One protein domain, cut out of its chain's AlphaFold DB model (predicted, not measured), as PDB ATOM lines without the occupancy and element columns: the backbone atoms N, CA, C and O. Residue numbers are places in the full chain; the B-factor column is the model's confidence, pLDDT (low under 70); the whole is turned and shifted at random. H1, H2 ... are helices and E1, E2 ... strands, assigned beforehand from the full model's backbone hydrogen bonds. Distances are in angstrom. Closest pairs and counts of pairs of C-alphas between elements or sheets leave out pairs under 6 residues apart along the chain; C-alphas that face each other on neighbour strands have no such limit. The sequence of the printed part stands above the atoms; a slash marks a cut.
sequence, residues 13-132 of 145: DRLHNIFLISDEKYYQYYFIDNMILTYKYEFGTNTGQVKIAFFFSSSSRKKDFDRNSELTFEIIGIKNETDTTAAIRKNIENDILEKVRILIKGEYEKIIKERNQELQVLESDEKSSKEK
ATOM      1  N   ASP A  13      20.093  47.335 -15.793       80.75
ATOM      2  CA  ASP A  13      21.196  47.400 -16.764       80.75
ATOM      3  C   ASP A  13      21.805  48.804 -16.849       80.75
ATOM      4  O   ASP A  13      22.939  48.985 -17.289       80.75
ATOM      5  N   ARG A  14      21.071  49.825 -16.399       77.31
ATOM      6  CA  ARG A  14      21.487  51.231 -16.400       77.31
ATOM      7  C   ARG A  14      21.840  51.741 -15.008       77.31
ATOM      8  O   ARG A  14      22.140  52.927 -14.881       77.31
ATOM      9  N   LEU A  15      21.857  50.877 -13.990       73.88
ATOM     10  CA  LEU A  15      22.150  51.253 -12.604       73.88
ATOM     11  C   LEU A  15      23.521  51.938 -12.478       73.88
ATOM     12  O   LEU A  15      23.644  52.966 -11.819       73.88
ATOM     13  N   HIS A  16      24.525  51.431 -13.203       67.12
ATOM     14  CA  HIS A  16      25.886  51.982 -13.243       67.12
ATOM     15  C   HIS A  16      25.987  53.370 -13.902       67.12
ATOM     16  O   HIS A  16      26.983  54.061 -13.719       67.12
ATOM     17  N   ASN A  17      24.973  53.795 -14.663       65.38
ATOM     18  CA  ASN A  17      24.945  55.109 -15.315       65.38
ATOM     19  C   ASN A  17      24.371  56.204 -14.408       65.38
ATOM     20  O   ASN A  17      24.326  57.375 -14.791       65.38
ATOM     21  N   ILE A  18      23.902  55.839 -13.215       67.06
ATOM     22  CA  ILE A  18      23.311  56.774 -12.270       67.06
ATOM     23  C   ILE A  18      24.381  57.141 -11.252       67.06
ATOM     24  O   ILE A  18      24.567  56.463 -10.249       67.06
ATOM     25  N   PHE A  19      25.043  58.274 -11.500       59.34
ATOM     26  CA  PHE A  19      26.058  58.872 -10.622       59.34
ATOM     27  C   PHE A  19      25.633  58.924  -9.139       59.34
ATOM     28  O   PHE A  19      26.455  58.772  -8.243       59.34
ATOM     29  N   LEU A  20      24.332  59.086  -8.876       59.09
ATOM     30  CA  LEU A  20      23.753  59.154  -7.528       59.09
ATOM     31  C   LEU A  20      23.776  57.818  -6.766       59.09
ATOM     32  O   LEU A  20      23.687  57.828  -5.545       59.09
ATOM     33  N   ILE A  21      23.888  56.694  -7.476       60.94
ATOM     34  CA  ILE A  21      23.995  55.336  -6.916       60.94
ATOM     35  C   ILE A  21      25.466  54.899  -6.851       60.94
ATOM     36  O   ILE A  21      25.784  53.879  -6.259       60.94
ATOM     37  N   SER A  22      26.383  55.673  -7.430       62.84
ATOM     38  CA  SER A  22      27.820  55.380  -7.401       62.84
ATOM     39  C   SER A  22      28.557  56.066  -6.246       62.84
ATOM     40  O   SER A  22      29.683  55.684  -5.948       62.84
ATOM     41  N   ASP A  23      27.954  57.080  -5.616       72.00
ATOM     42  CA  ASP A  23      28.544  57.828  -4.501       72.00
ATOM     43  C   ASP A  23      27.797  57.526  -3.193       72.00
ATOM     44  O   ASP A  23      26.641  57.920  -2.999       72.00
ATOM     45  N   GLU A  24      28.492  56.840  -2.284       76.19
ATOM     46  CA  GLU A  24      27.971  56.367  -0.998       76.19
ATOM     47  C   GLU A  24      27.364  57.485  -0.143       76.19
ATOM     48  O   GLU A  24      26.414  57.243   0.608       76.19
ATOM     49  N   LYS A  25      27.834  58.736  -0.286       81.75
ATOM     50  CA  LYS A  25      27.326  59.865   0.512       81.75
ATOM     51  C   LYS A  25      25.838  60.137   0.277       81.75
ATOM     52  O   LYS A  25      25.190  60.787   1.102       81.75
ATOM     53  N   TYR A  26      25.295  59.666  -0.848       76.19
ATOM     54  CA  TYR A  26      23.892  59.843  -1.189       76.19
ATOM     55  C   TYR A  26      22.999  58.651  -0.835       76.19
ATOM     56  O   TYR A  26      21.778  58.792  -0.907       76.19
ATOM     57  N   TYR A  27      23.548  57.511  -0.403       77.44
ATOM     58  CA  TYR A  27      22.758  56.296  -0.145       77.44
ATOM     59  C   TYR A  27      21.675  56.505   0.915       77.44
ATOM     60  O   TYR A  27      20.581  55.968   0.796       77.44
ATOM     61  N   GLN A  28      21.926  57.363   1.904       75.62
ATOM     62  CA  GLN A  28      20.957  57.697   2.954       75.62
ATOM     63  C   GLN A  28      19.675  58.392   2.457       75.62
ATOM     64  O   GLN A  28      18.710  58.497   3.214       75.62
ATOM     65  N   TYR A  29      19.658  58.896   1.218       76.19
ATOM     66  CA  TYR A  29      18.515  59.611   0.644       76.19
ATOM     67  C   TYR A  29      17.650  58.742  -0.272       76.19
ATOM     68  O   TYR A  29      16.621  59.218  -0.754       76.19
ATOM     69  N   TYR A  30      18.044  57.490  -0.515       76.06
ATOM     70  CA  TYR A  30      17.347  56.589  -1.424       76.06
ATOM     71  C   TYR A  30      17.035  55.266  -0.743       76.06
ATOM     72  O   TYR A  30      17.880  54.661  -0.089       76.06
ATOM     73  N   PHE A  31      15.814  54.793  -0.951       76.44
ATOM     74  CA  PHE A  31      15.371  53.484  -0.498       76.44
ATOM     75  C   PHE A  31      14.836  52.721  -1.703       76.44
ATOM     76  O   PHE A  31      14.110  53.286  -2.527       76.44
ATOM     77  N   ILE A  32      15.214  51.450  -1.822       79.94
ATOM     78  CA  ILE A  32      14.628  50.559  -2.821       79.94
ATOM     79  C   ILE A  32      13.236  50.187  -2.317       79.94
ATOM     80  O   ILE A  32      13.105  49.502  -1.308       79.94
ATOM     81  N   ASP A  33      12.213  50.663  -3.019       80.44
ATOM     82  CA  ASP A  33      10.812  50.370  -2.702       80.44
ATOM     83  C   ASP A  33      10.374  49.021  -3.298       80.44
ATOM     84  O   ASP A  33       9.799  48.169  -2.623       80.44
ATOM     85  N   ASN A  34      10.726  48.792  -4.566       87.19
ATOM     86  CA  ASN A  34      10.401  47.578  -5.305       87.19
ATOM     87  C   ASN A  34      11.525  47.233  -6.290       87.19
ATOM     88  O   ASN A  34      12.088  48.115  -6.944       87.19
ATOM     89  N   MET A  35      11.819  45.946  -6.427       90.06
ATOM     90  CA  MET A  35      12.765  45.397  -7.388       90.06
ATOM     91  C   MET A  35      12.117  44.233  -8.131       90.06
ATOM     92  O   MET A  35      11.743  43.230  -7.531       90.06
ATOM     93  N   ILE A  36      12.016  44.344  -9.455       93.25
ATOM     94  CA  ILE A  36      11.461  43.288 -10.304       93.25
ATOM     95  C   ILE A  36      12.596  42.629 -11.072       93.25
ATOM     96  O   ILE A  36      13.280  43.284 -11.856       93.25
ATOM     97  N   LEU A  37      12.759  41.322 -10.884       92.69
ATOM     98  CA  LEU A  37      13.788  40.527 -11.546       92.69
ATOM     99  C   LEU A  37      13.152  39.418 -12.379       92.69
ATOM    100  O   LEU A  37      12.135  38.831 -12.003       92.69
ATOM    101  N   THR A  38      13.753  39.143 -13.537       95.12
ATOM    102  CA  THR A  38      13.354  38.034 -14.409       95.12
ATOM    103  C   THR A  38      14.436  36.967 -14.372       95.12
ATOM    104  O   THR A  38      15.573  37.227 -14.755       95.12
ATOM    105  N   TYR A  39      14.073  35.762 -13.951       93.50
ATOM    106  CA  TYR A  39      14.964  34.610 -13.888       93.50
ATOM    107  C   TYR A  39      14.553  33.563 -14.907       93.50
ATOM    108  O   TYR A  39      13.373  33.414 -15.218       93.50
ATOM    109  N   LYS A  40      15.528  32.797 -15.392       94.88
ATOM    110  CA  LYS A  40      15.253  31.521 -16.054       94.88
ATOM    111  C   LYS A  40      15.086  30.442 -14.989       94.88
ATOM    112  O   LYS A  40      15.794  30.474 -13.984       94.88
ATOM    113  N   TYR A  41      14.175  29.505 -15.211       93.38
ATOM    114  CA  TYR A  41      13.985  28.357 -14.330       93.38
ATOM    115  C   TYR A  41      14.009  27.048 -15.124       93.38
ATOM    116  O   TYR A  41      13.671  27.019 -16.310       93.38
ATOM    117  N   GLU A  42      14.369  25.974 -14.429       92.50
ATOM    118  CA  GLU A  42      14.307  24.598 -14.913       92.50
ATOM    119  C   GLU A  42      13.719  23.707 -13.808       92.50
ATOM    120  O   GLU A  42      14.153  23.761 -12.652       92.50
ATOM    121  N   PHE A  43      12.698  22.922 -14.156       89.69
ATOM    122  CA  PHE A  43      12.000  21.996 -13.267       89.69
ATOM    123  C   PHE A  43      11.650  20.699 -14.013       89.69
ATOM    124  O   PHE A  43      10.667  20.621 -14.762       89.69
ATOM    125  N   GLY A  44      12.461  19.659 -13.809       88.44
ATOM    126  CA  GLY A  44      12.376  18.431 -14.600       88.44
ATOM    127  C   GLY A  44      12.628  18.744 -16.074       88.44
ATOM    128  O   GLY A  44      13.658  19.302 -16.415       88.44
ATOM    129  N   THR A  45      11.666  18.437 -16.942       89.19
ATOM    130  CA  THR A  45      11.722  18.782 -18.375       89.19
ATOM    131  C   THR A  45      11.080  20.136 -18.702       89.19
ATOM    132  O   THR A  45      10.934  20.462 -19.875       89.19
ATOM    133  N   ASN A  46      10.613  20.892 -17.699       91.12
ATOM    134  CA  ASN A  46       9.933  22.171 -17.906       91.12
ATOM    135  C   ASN A  46      10.919  23.321 -17.721       91.12
ATOM    136  O   ASN A  46      11.540  23.447 -16.666       91.12
ATOM    137  N   THR A  47      11.000  24.185 -18.721       94.69
ATOM    138  CA  THR A  47      11.857  25.368 -18.738       94.69
ATOM    139  C   THR A  47      11.025  26.617 -18.983       94.69
ATOM    140  O   THR A  47       9.932  26.585 -19.566       94.69
ATOM    141  N   GLY A  48      11.533  27.752 -18.517       95.06
ATOM    142  CA  GLY A  48      10.856  29.014 -18.741       95.06
ATOM    143  C   GLY A  48      11.489  30.191 -18.031       95.06
ATOM    144  O   GLY A  48      12.644  30.163 -17.602       95.06
ATOM    145  N   GLN A  49      10.699  31.252 -17.920       96.50
ATOM    146  CA  GLN A  49      11.053  32.477 -17.225       96.50
ATOM    147  C   GLN A  49      10.062  32.750 -16.099       96.50
ATOM    148  O   GLN A  49       8.853  32.608 -16.276       96.50
ATOM    149  N   VAL A  50      10.574  33.193 -14.959       95.81
ATOM    150  CA  VAL A  50       9.782  33.668 -13.828       95.81
ATOM    151  C   VAL A  50      10.133  35.118 -13.534       95.81
ATOM    152  O   VAL A  50      11.302  35.498 -13.529       95.81
ATOM    153  N   LYS A  51       9.110  35.934 -13.306       96.62
ATOM    154  CA  LYS A  51       9.243  37.296 -12.806       96.62
ATOM    155  C   LYS A  51       8.912  37.317 -11.325       96.62
ATOM    156  O   LYS A  51       7.834  36.875 -10.930       96.62
ATOM    157  N   ILE A  52       9.831  37.857 -10.538       95.88
ATOM    158  CA  ILE A  52       9.711  37.971  -9.088       95.88
ATOM    159  C   ILE A  52       9.811  39.446  -8.725       95.88
ATOM    160  O   ILE A  52      10.728  40.130  -9.183       95.88
ATOM    161  N   ALA A  53       8.862  39.925  -7.928       94.44
ATOM    162  CA  ALA A  53       8.933  41.235  -7.301       94.44
ATOM    163  C   ALA A  53       9.424  41.071  -5.863       94.44
ATOM    164  O   ALA A  53       8.880  40.257  -5.121       94.44
ATOM    165  N   PHE A  54      10.431  41.848  -5.484       92.56
ATOM    166  CA  PHE A  54      10.936  41.978  -4.125       92.56
ATOM    167  C   PHE A  54      10.581  43.367  -3.617       92.56
ATOM    168  O   PHE A  54      10.862  44.363  -4.283       92.56
ATOM    169  N   PHE A  55       9.974  43.442  -2.443       89.50
ATOM    170  CA  PHE A  55       9.500  44.693  -1.867       89.50
ATOM    171  C   PHE A  55       9.485  44.594  -0.349       89.50
ATOM    172  O   PHE A  55       9.494  43.507   0.228       89.50
ATOM    173  N   PHE A  56       9.445  45.736   0.316       86.62
ATOM    174  CA  PHE A  56       9.338  45.781   1.764       86.62
ATOM    175  C   PHE A  56       7.866  45.827   2.184       86.62
ATOM    176  O   PHE A  56       7.094  46.628   1.662       86.62
ATOM    177  N   SER A  57       7.463  44.988   3.142       81.12
ATOM    178  CA  SER A  57       6.065  44.757   3.562       81.12
ATOM    179  C   SER A  57       5.379  45.942   4.259       81.12
ATOM    180  O   SER A  57       4.344  45.777   4.910       81.12
ATOM    181  N   SER A  58       5.946  47.147   4.157       72.06
ATOM    182  CA  SER A  58       5.466  48.310   4.889       72.06
ATOM    183  C   SER A  58       3.991  48.597   4.575       72.06
ATOM    184  O   SER A  58       3.529  48.524   3.435       72.06
ATOM    185  N   SER A  59       3.232  48.917   5.624       51.12
ATOM    186  CA  SER A  59       1.832  49.318   5.510       51.12
ATOM    187  C   SER A  59       1.746  50.567   4.637       51.12
ATOM    188  O   SER A  59       2.195  51.639   5.046       51.12
ATOM    189  N   SER A  60       1.105  50.424   3.474       50.59
ATOM    190  CA  SER A  60       0.862  51.418   2.408       50.59
ATOM    191  C   SER A  60       0.247  52.764   2.840       50.59
ATOM    192  O   SER A  60      -0.090  53.602   2.007       50.59
ATOM    193  N   ARG A  61       0.076  52.996   4.145       49.62
ATOM    194  CA  ARG A  61      -0.479  54.213   4.743       49.62
ATOM    195  C   ARG A  61       0.562  55.187   5.298       49.62
ATOM    196  O   ARG A  61       0.182  56.314   5.613       49.62
ATOM    197  N   LYS A  62       1.840  54.814   5.428       54.28
ATOM    198  CA  LYS A  62       2.896  55.752   5.856       54.28
ATOM    199  C   LYS A  62       3.604  56.348   4.637       54.28
ATOM    200  O   LYS A  62       3.935  55.642   3.699       54.28
ATOM    201  N   LYS A  63       3.811  57.669   4.654       55.38
ATOM    202  CA  LYS A  63       4.559  58.413   3.621       55.38
ATOM    203  C   LYS A  63       6.077  58.196   3.694       55.38
ATOM    204  O   LYS A  63       6.772  58.643   2.787       55.38
ATOM    205  N   ASP A  64       6.550  57.532   4.747       63.38
ATOM    206  CA  ASP A  64       7.961  57.372   5.077       63.38
ATOM    207  C   ASP A  64       8.336  55.887   5.109       63.38
ATOM    208  O   ASP A  64       7.522  55.049   5.511       63.38
ATOM    209  N   PHE A  65       9.573  55.581   4.710       68.06
ATOM    210  CA  PHE A  65      10.141  54.233   4.737       68.06
ATOM    211  C   PHE A  65      10.128  53.670   6.167       68.06
ATOM    212  O   PHE A  65      10.742  54.235   7.078       68.06
ATOM    213  N   ASP A  66       9.421  52.558   6.374       75.69
ATOM    214  CA  ASP A  66       9.377  51.882   7.668       75.69
ATOM    215  C   ASP A  66      10.632  51.026   7.846       75.69
ATOM    216  O   ASP A  66      10.785  49.995   7.204       75.69
ATOM    217  N   ARG A  67      11.531  51.419   8.752       73.75
ATOM    218  CA  ARG A  67      12.760  50.654   9.029       73.75
ATOM    219  C   ARG A  67      12.495  49.252   9.587       73.75
ATOM    220  O   ARG A  67      13.405  48.431   9.569       73.75
ATOM    221  N   ASN A  68      11.282  48.989  10.072       79.25
ATOM    222  CA  ASN A  68      10.874  47.686  10.589       79.25
ATOM    223  C   ASN A  68      10.153  46.835   9.533       79.25
ATOM    224  O   ASN A  68       9.631  45.774   9.866       79.25
ATOM    225  N   SER A  69      10.064  47.297   8.282       82.81
ATOM    226  CA  SER A  69       9.467  46.511   7.207       82.81
ATOM    227  C   SER A  69      10.311  45.283   6.887       82.81
ATOM    228  O   SER A  69      11.534  45.376   6.772       82.81
ATOM    229  N   GLU A  70       9.651  44.154   6.663       85.44
ATOM    230  CA  GLU A  70      10.317  42.920   6.265       85.44
ATOM    231  C   GLU A  70      10.448  42.856   4.744       85.44
ATOM    232  O   GLU A  70       9.510  43.190   4.014       85.44
ATOM    233  N   LEU A  71      11.599  42.391   4.257       87.44
ATOM    234  CA  LEU A  71      11.752  42.059   2.846       87.44
ATOM    235  C   LEU A  71      10.821  40.889   2.512       87.44
ATOM    236  O   LEU A  71      10.933  39.803   3.075       87.44
ATOM    237  N   THR A  72       9.912  41.121   1.580       90.62
ATOM    238  CA  THR A  72       8.944  40.156   1.061       90.62
ATOM    239  C   THR A  72       9.134  40.014  -0.445       90.62
ATOM    240  O   THR A  72       9.762  40.851  -1.097       90.62
ATOM    241  N   PHE A  73       8.620  38.925  -1.009       94.00
ATOM    242  CA  PHE A  73       8.617  38.721  -2.446       94.00
ATOM    243  C   PHE A  73       7.356  37.998  -2.909       94.00
ATOM    244  O   PHE A  73       6.724  37.265  -2.145       94.00
ATOM    245  N   GLU A  74       7.026  38.172  -4.183       94.62
ATOM    246  CA  GLU A  74       5.949  37.443  -4.842       94.62
ATOM    247  C   GLU A  74       6.309  37.107  -6.293       94.62
ATOM    248  O   GLU A  74       7.081  37.812  -6.952       94.62
ATOM    249  N   ILE A  75       5.738  36.016  -6.805       95.50
ATOM    250  CA  ILE A  75       5.821  35.680  -8.224       95.50
ATOM    251  C   ILE A  75       4.743  36.478  -8.957       95.50
ATOM    252  O   ILE A  75       3.554  36.225  -8.795       95.50
ATOM    253  N   ILE A  76       5.166  37.417  -9.800       95.69
ATOM    254  CA  ILE A  76       4.257  38.273 -10.582       95.69
ATOM    255  C   ILE A  76       4.016  37.742 -12.001       95.69
ATOM    256  O   ILE A  76       3.219  38.298 -12.757       95.69
ATOM    257  N   GLY A  77       4.722  36.683 -12.404       94.44
ATOM    258  CA  GLY A  77       4.477  36.031 -13.685       94.44
ATOM    259  C   GLY A  77       5.375  34.830 -13.943       94.44
ATOM    260  O   GLY A  77       6.558  34.845 -13.617       94.44
ATOM    261  N   ILE A  78       4.817  33.810 -14.592       93.81
ATOM    262  CA  ILE A  78       5.548  32.633 -15.070       93.81
ATOM    263  C   ILE A  78       5.237  32.459 -16.556       93.81
ATOM    264  O   ILE A  78       4.072  32.401 -16.954       93.81
ATOM    265  N   LYS A  79       6.282  32.370 -17.376       93.50
ATOM    266  CA  LYS A  79       6.201  32.063 -18.803       93.50
ATOM    267  C   LYS A  79       6.905  30.738 -19.059       93.50
ATOM    268  O   LYS A  79       8.114  30.643 -18.872       93.50
ATOM    269  N   ASN A  80       6.153  29.744 -19.509       92.12
ATOM    270  CA  ASN A  80       6.679  28.419 -19.825       92.12
ATOM    271  C   ASN A  80       7.036  28.353 -21.310       92.12
ATOM    272  O   ASN A  80       6.355  28.972 -22.129       92.12
ATOM    273  N   GLU A  81       8.094  27.624 -21.653       91.00
ATOM    274  CA  GLU A  81       8.450  27.372 -23.056       91.00
ATOM    275  C   GLU A  81       7.499  26.363 -23.709       91.00
ATOM    276  O   GLU A  81       7.196  26.475 -24.895       91.00
ATOM    277  N   THR A  82       6.977  25.425 -22.920       85.81
ATOM    278  CA  THR A  82       5.983  24.437 -23.344       85.81
ATOM    279  C   THR A  82       4.678  24.606 -22.581       85.81
ATOM    280  O   THR A  82       4.654  25.094 -21.447       85.81
ATOM    281  N   ASP A  83       3.579  24.141 -23.173       83.81
ATOM    282  CA  ASP A  83       2.304  24.075 -22.471       83.81
ATOM    283  C   ASP A  83       2.399  23.112 -21.287       83.81
ATOM    284  O   ASP A  83       2.783  21.950 -21.415       83.81
ATOM    285  N   THR A  84       2.042  23.611 -20.106       85.94
ATOM    286  CA  THR A  84       2.055  22.844 -18.861       85.94
ATOM    287  C   THR A  84       0.670  22.822 -18.236       85.94
ATOM    288  O   THR A  84      -0.103  23.784 -18.303       85.94
ATOM    289  N   THR A  85       0.341  21.699 -17.602       90.06
ATOM    290  CA  THR A  85      -0.935  21.544 -16.900       90.06
ATOM    291  C   THR A  85      -0.984  22.442 -15.663       90.06
ATOM    292  O   THR A  85       0.045  22.812 -15.095       90.06
ATOM    293  N   ALA A  86      -2.190  22.774 -15.191       90.25
ATOM    294  CA  ALA A  86      -2.358  23.600 -13.992       90.25
ATOM    295  C   ALA A  86      -1.669  23.004 -12.748       90.25
ATOM    296  O   ALA A  86      -1.093  23.745 -11.954       90.25
ATOM    297  N   ALA A  87      -1.672  21.673 -12.610       91.94
ATOM    298  CA  ALA A  87      -0.990  20.980 -11.520       91.94
ATOM    299  C   ALA A  87       0.538  21.142 -11.599       91.94
ATOM    300  O   ALA A  87       1.175  21.463 -10.598       91.94
ATOM    301  N   ILE A  88       1.119  20.987 -12.796       90.56
ATOM    302  CA  ILE A  88       2.558  21.180 -13.015       90.56
ATOM    303  C   ILE A  88       2.946  22.634 -12.737       90.56
ATOM    304  O   ILE A  88       3.923  22.869 -12.034       90.56
ATOM    305  N   ARG A  89       2.152  23.610 -13.203       90.88
ATOM    306  CA  ARG A  89       2.395  25.036 -12.925       90.88
ATOM    307  C   ARG A  89       2.459  25.333 -11.432       90.88
ATOM    308  O   ARG A  89       3.385  26.003 -10.999       90.88
ATOM    309  N   LYS A  90       1.530  24.783 -10.645       93.56
ATOM    310  CA  LYS A  90       1.527  24.948  -9.186       93.56
ATOM    311  C   LYS A  90       2.763  24.326  -8.528       93.56
ATOM    312  O   LYS A  90       3.303  24.892  -7.584       93.56
ATOM    313  N   ASN A  91       3.224  23.178  -9.021       94.38
ATOM    314  CA  ASN A  91       4.445  22.549  -8.514       94.38
ATOM    315  C   ASN A  91       5.688  23.387  -8.829       94.38
ATOM    316  O   ASN A  91       6.515  23.583  -7.945       94.38
ATOM    317  N   ILE A  92       5.783  23.917 -10.052       93.69
ATOM    318  CA  ILE A  92       6.849  24.839 -10.464       93.69
ATOM    319  C   ILE A  92       6.836  26.089  -9.580       93.69
ATOM    320  O   ILE A  92       7.873  26.489  -9.064       93.69
ATOM    321  N   GLU A  93       5.665  26.688  -9.369       94.69
ATOM    322  CA  GLU A  93       5.510  27.873  -8.526       94.69
ATOM    323  C   GLU A  93       5.988  27.611  -7.092       94.69
ATOM    324  O   GLU A  93       6.807  28.364  -6.572       94.69
ATOM    325  N   ASN A  94       5.556  26.506  -6.480       95.50
ATOM    326  CA  ASN A  94       5.983  26.126  -5.133       95.50
ATOM    327  C   ASN A  94       7.496  25.876  -5.038       95.50
ATOM    328  O   ASN A  94       8.117  26.310  -4.069       95.50
ATOM    329  N   ASP A  95       8.085  25.198  -6.027       95.38
ATOM    330  CA  ASP A  95       9.531  24.956  -6.087       95.38
ATOM    331  C   ASP A  95      10.316  26.271  -6.183       95.38
ATOM    332  O   ASP A  95      11.276  26.480  -5.441       95.38
ATOM    333  N   ILE A  96       9.873  27.196  -7.042       94.88
ATOM    334  CA  ILE A  96      10.490  28.520  -7.173       94.88
ATOM    335  C   ILE A  96      10.370  29.297  -5.861       94.88
ATOM    336  O   ILE A  96      11.373  29.830  -5.385       94.88
ATOM    337  N   LEU A  97       9.175  29.354  -5.261       95.38
ATOM    338  CA  LEU A  97       8.960  30.049  -3.989       95.38
ATOM    339  C   LEU A  97       9.904  29.519  -2.909       95.38
ATOM    340  O   LEU A  97      10.524  30.307  -2.199       95.38
ATOM    341  N   GLU A  98      10.044  28.200  -2.801       95.81
ATOM    342  CA  GLU A  98      10.907  27.594  -1.794       95.81
ATOM    343  C   GLU A  98      12.387  27.893  -2.039       95.81
ATOM    344  O   GLU A  98      13.091  28.334  -1.129       95.81
ATOM    345  N   LYS A  99      12.857  27.759  -3.284       94.81
ATOM    346  CA  LYS A  99      14.235  28.111  -3.655       94.81
ATOM    347  C   LYS A  99      14.552  29.569  -3.347       94.81
ATOM    348  O   LYS A  99      15.616  29.862  -2.808       94.81
ATOM    349  N   VAL A 100      13.630  30.483  -3.642       94.44
ATOM    350  CA  VAL A 100      13.813  31.913  -3.368       94.44
ATOM    351  C   VAL A 100      13.870  32.178  -1.862       94.44
ATOM    352  O   VAL A 100      14.749  32.916  -1.424       94.44
ATOM    353  N   ARG A 101      13.024  31.529  -1.044       94.69
ATOM    354  CA  ARG A 101      13.115  31.633   0.429       94.69
ATOM    355  C   ARG A 101      14.471  31.177   0.951       94.69
ATOM    356  O   ARG A 101      15.067  31.871   1.774       94.69
ATOM    357  N   ILE A 102      14.956  30.030   0.474       95.56
ATOM    358  CA  ILE A 102      16.255  29.480   0.874       95.56
ATOM    359  C   ILE A 102      17.382  30.450   0.502       95.56
ATOM    360  O   ILE A 102      18.246  30.721   1.333       95.56
ATOM    361  N   LEU A 103      17.348  31.010  -0.711       93.69
ATOM    362  CA  LEU A 103      18.341  31.981  -1.175       93.69
ATOM    363  C   LEU A 103      18.342  33.254  -0.324       93.69
ATOM    364  O   LEU A 103      19.397  33.650   0.161       93.69
ATOM    365  N   ILE A 104      17.172  33.860  -0.092       92.88
ATOM    366  CA  ILE A 104      17.054  35.067   0.743       92.88
ATOM    367  C   ILE A 104      17.609  34.801   2.141       92.88
ATOM    368  O   ILE A 104      18.399  35.591   2.653       92.88
ATOM    369  N   LYS A 105      17.221  33.678   2.754       93.38
ATOM    370  CA  LYS A 105      17.693  33.306   4.088       93.38
ATOM    371  C   LYS A 105      19.212  33.129   4.117       93.38
ATOM    372  O   LYS A 105      19.866  33.666   5.006       93.38
ATOM    373  N   GLY A 106      19.770  32.420   3.136       95.38
ATOM    374  CA  GLY A 106      21.209  32.189   3.037       95.38
ATOM    375  C   GLY A 106      22.010  33.479   2.859       95.38
ATOM    376  O   GLY A 106      23.018  33.668   3.536       95.38
ATOM    377  N   GLU A 107      21.561  34.391   1.995       93.31
ATOM    378  CA  GLU A 107      22.225  35.687   1.805       93.31
ATOM    379  C   GLU A 107      22.085  36.596   3.029       93.31
ATOM    380  O   GLU A 107      23.049  37.245   3.431       93.31
ATOM    381  N   TYR A 108      20.925  36.593   3.689       90.75
ATOM    382  CA  TYR A 108      20.740  37.327   4.939       90.75
ATOM    383  C   TYR A 108      21.730  36.870   6.018       90.75
ATOM    384  O   TYR A 108      22.410  37.692   6.631       90.75
ATOM    385  N   GLU A 109      21.863  35.558   6.225       93.38
ATOM    386  CA  GLU A 109      22.797  34.993   7.204       93.38
ATOM    387  C   GLU A 109      24.259  35.360   6.893       93.38
ATOM    388  O   GLU A 109      25.016  35.681   7.814       93.38
ATOM    389  N   LYS A 110      24.651  35.380   5.611       93.94
ATOM    390  CA  LYS A 110      25.983  35.837   5.180       93.94
ATOM    391  C   LYS A 110      26.220  37.306   5.521       93.94
ATOM    392  O   LYS A 110      27.204  37.604   6.190       93.94
ATOM    393  N   ILE A 111      25.295  38.195   5.155       90.62
ATOM    394  CA  ILE A 111      25.408  39.641   5.414       90.62
ATOM    395  C   ILE A 111      25.532  39.925   6.916       90.62
ATOM    396  O   ILE A 111      26.338  40.753   7.340       90.62
ATOM    397  N   ILE A 112      24.739  39.243   7.748       91.19
ATOM    398  CA  ILE A 112      24.822  39.401   9.206       91.19
ATOM    399  C   ILE A 112      26.174  38.916   9.733       91.19
ATOM    400  O   ILE A 112      26.771  39.568  10.591       91.19
ATOM    401  N   LYS A 113      26.681  37.791   9.219       93.25
ATOM    402  CA  LYS A 113      27.996  37.270   9.596       93.25
ATOM    403  C   LYS A 113      29.118  38.245   9.230       93.25
ATOM    404  O   LYS A 113      29.963  38.503  10.081       93.25
ATOM    405  N   GLU A 114      29.104  38.790   8.017       90.88
ATOM    406  CA  GLU A 114      30.093  39.764   7.533       90.88
ATOM    407  C   GLU A 114      30.117  41.013   8.422       90.88
ATOM    408  O   GLU A 114      31.160  41.361   8.973       90.88
ATOM    409  N   ARG A 115      28.950  41.607   8.701       88.19
ATOM    410  CA  ARG A 115      28.841  42.784   9.582       88.19
ATOM    411  C   ARG A 115      29.326  42.517  11.004       88.19
ATOM    412  O   ARG A 115      29.989  43.355  11.609       88.19
ATOM    413  N   ASN A 116      29.007  41.349  11.556       87.38
ATOM    414  CA  ASN A 116      29.457  40.988  12.899       87.38
ATOM    415  C   ASN A 116      30.977  40.781  12.963       87.38
ATOM    416  O   ASN A 116      31.584  41.067  13.993       87.38
ATOM    417  N   GLN A 117      31.594  40.287  11.888       82.81
ATOM    418  CA  GLN A 117      33.048  40.152  11.796       82.81
ATOM    419  C   GLN A 117      33.733  41.520  11.699       82.81
ATOM    420  O   GLN A 117      34.704  41.756  12.414       82.81
ATOM    421  N   GLU A 118      33.200  42.438  10.892       79.75
ATOM    422  CA  GLU A 118      33.704  43.816  10.786       79.75
ATOM    423  C   GLU A 118      33.676  44.548  12.136       79.75
ATOM    424  O   GLU A 118      34.657  45.184  12.522       79.75
ATOM    425  N   LEU A 119      32.590  44.396  12.903       73.69
ATOM    426  CA  LEU A 119      32.471  44.977  14.245       73.69
ATOM    427  C   LEU A 119      33.538  44.443  15.213       73.69
ATOM    428  O   LEU A 119      34.118  45.212  15.977       73.69
ATOM    429  N   GLN A 120      33.850  43.145  15.157       71.81
ATOM    430  CA  GLN A 120      34.871  42.539  16.020       71.81
ATOM    431  C   GLN A 120      36.287  43.033  15.696       71.81
ATOM    432  O   GLN A 120      37.087  43.229  16.613       71.81
ATOM    433  N   VAL A 121      36.594  43.266  14.415       73.25
ATOM    434  CA  VAL A 121      37.893  43.807  13.977       73.25
ATOM    435  C   VAL A 121      38.081  45.238  14.490       73.25
ATOM    436  O   VAL A 121      39.107  45.546  15.102       73.25
ATOM    437  N   LEU A 122      37.056  46.084  14.356       69.12
ATOM    438  CA  LEU A 122      37.080  47.463  14.858       69.12
ATOM    439  C   LEU A 122      37.268  47.527  16.385       69.12
ATOM    440  O   LEU A 122      38.050  48.335  16.888       69.12
ATOM    441  N   GLU A 123      36.613  46.635  17.135       71.25
ATOM    442  CA  GLU A 123      36.770  46.551  18.592       71.25
ATOM    443  C   GLU A 123      38.165  46.064  19.022       71.25
ATOM    444  O   GLU A 123      38.671  46.476  20.074       71.25
ATOM    445  N   SER A 124      38.804  45.192  18.233       65.75
ATOM    446  CA  SER A 124      40.170  44.731  18.504       65.75
ATOM    447  C   SER A 124      41.229  45.802  18.228       65.75
ATOM    448  O   SER A 124      42.171  45.949  19.015       65.75
ATOM    449  N   ASP A 125      41.039  46.611  17.186       63.16
ATOM    450  CA  ASP A 125      41.971  47.677  16.808       63.16
ATOM    451  C   ASP A 125      41.917  48.861  17.786       63.16
ATOM    452  O   ASP A 125      42.954  49.440  18.143       63.16
ATOM    453  N   GLU A 126      40.734  49.170  18.326       60.47
ATOM    454  CA  GLU A 126      40.588  50.140  19.413       60.47
ATOM    455  C   GLU A 126      41.286  49.699  20.709       60.47
ATOM    456  O   GLU A 126      41.890  50.526  21.400       60.47
ATOM    457  N   LYS A 127      41.215  48.409  21.064       59.12
ATOM    458  CA  LYS A 127      41.865  47.878  22.276       59.12
ATOM    459  C   LYS A 127      43.391  47.884  22.147       59.12
ATOM    460  O   LYS A 127      44.064  48.354  23.064       59.12
ATOM    461  N   SER A 128      43.919  47.483  20.989       56.94
ATOM    462  CA  SER A 128      45.353  47.549  20.649       56.94
ATOM    463  C   SER A 128      45.904  48.984  20.696       56.94
ATOM    464  O   SER A 128      46.993  49.239  21.220       56.94
ATOM    465  N   SER A 129      45.118  49.957  20.225       57.91
ATOM    466  CA  SER A 129      45.496  51.376  20.238       57.91
ATOM    467  C   SER A 129      45.502  51.979  21.651       57.91
ATOM    468  O   SER A 129      46.363  52.802  21.966       57.91
ATOM    469  N   LYS A 130      44.589  51.541  22.530       57.66
ATOM    470  CA  LYS A 130      44.527  51.967  23.944       57.66
ATOM    471  C   LYS A 130      45.623  51.324  24.810       57.66
ATOM    472  O   LYS A 130      46.068  51.948  25.771       57.66
ATOM    473  N   GLU A 131      46.098  50.122  24.476       53.91
ATOM    474  CA  GLU A 131      47.212  49.463  25.183       53.91
ATOM    475  C   GLU A 131      48.577  50.105  24.891       53.91
ATOM    476  O   GLU A 131      49.387  50.262  25.805       53.91
ATOM    477  N   LYS A 132      48.816  50.578  23.660       53.31
ATOM    478  CA  LYS A 132      50.067  51.273  23.297       53.31
ATOM    479  C   LYS A 132      50.256  52.635  23.978       53.31
ATOM    480  O   LYS A 132      51.384  53.101  24.074       53.31
TER     481      LYS A 132
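This is residues 13 to 132 of the 145 residues of an uncharacterized protein of Rodentibacter trehalosifermentans (UniProt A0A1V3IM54). One very long helix, H4, crosses one face of a strongly twisted three-stranded sheet with its residues 88 to 104, then sticks out as an arm, residues 105 to 132. Three short helices, H1 to H3, form a loose tail off the sheet. The 120 printed residues hold four named helices and three strands, H1 H2 H3 E1 E2 E3 H4, mixed; the sheet E1 - E2 - E3 is a meander, each strand the antiparallel neighbour of the one before, in two layers with H4. The whole is only just loose, close to extended: radius of gyration of the C-alphas 20.4 A, spans 71 by 33 by 32 A.

Find C-alpha 13 at (21.196, 47.400, -16.764), where H1, residues 13 to 17, begins. H2, 19 to 22, and H3, 24 to 29, follow. E1, 34 to 43, spans 26.8 A and bends by 55 degrees at residue 40; E2, 46 to 56, spans 30.7 A; E3, 71 to 80, spans 26.9 A. H4, 86 to 132, runs 70.0 A to C-alpha 132 at (50.067, 51.273, 23.297).

In hairpin E1 and E2, see N 39 and O 50, 2.8 A; in hairpin E2 and E3, N 53 and O 74, 2.9 A. H4 is on the sheet at a height of 5.6 A, slantwise at 43 degrees to E2 on the local plane; its closest C-alphas to E1 are Ile 92 and Phe 43, 6.5 A. H2 and H3 only just touch, only at the corner, with 3 pairs of C-alphas within 8 A, the closest Leu 20 and Tyr 26, 6.4 A. H1 and H2 are close but not clearly touching, at His 16 and Ser 22, C-alphas 7.0 A apart. Every O i to N i+4 pair of H4 is within hydrogen-bond range; H1 has 0 of 1 and H3 0 of 2, with 1 of 2 and 2 of 3 O i to N i+3 pairs, and H2 is too short for an i+4 pair.

The C-alphas farthest apart, Asp 83 and Lys 132, are 71.5 A apart; the printed part has no cut. Look for the long link at residues 57 to 70. pLDDT is under 70 at residues 16 to 22, 59 to 65, 122 and 124 to 132.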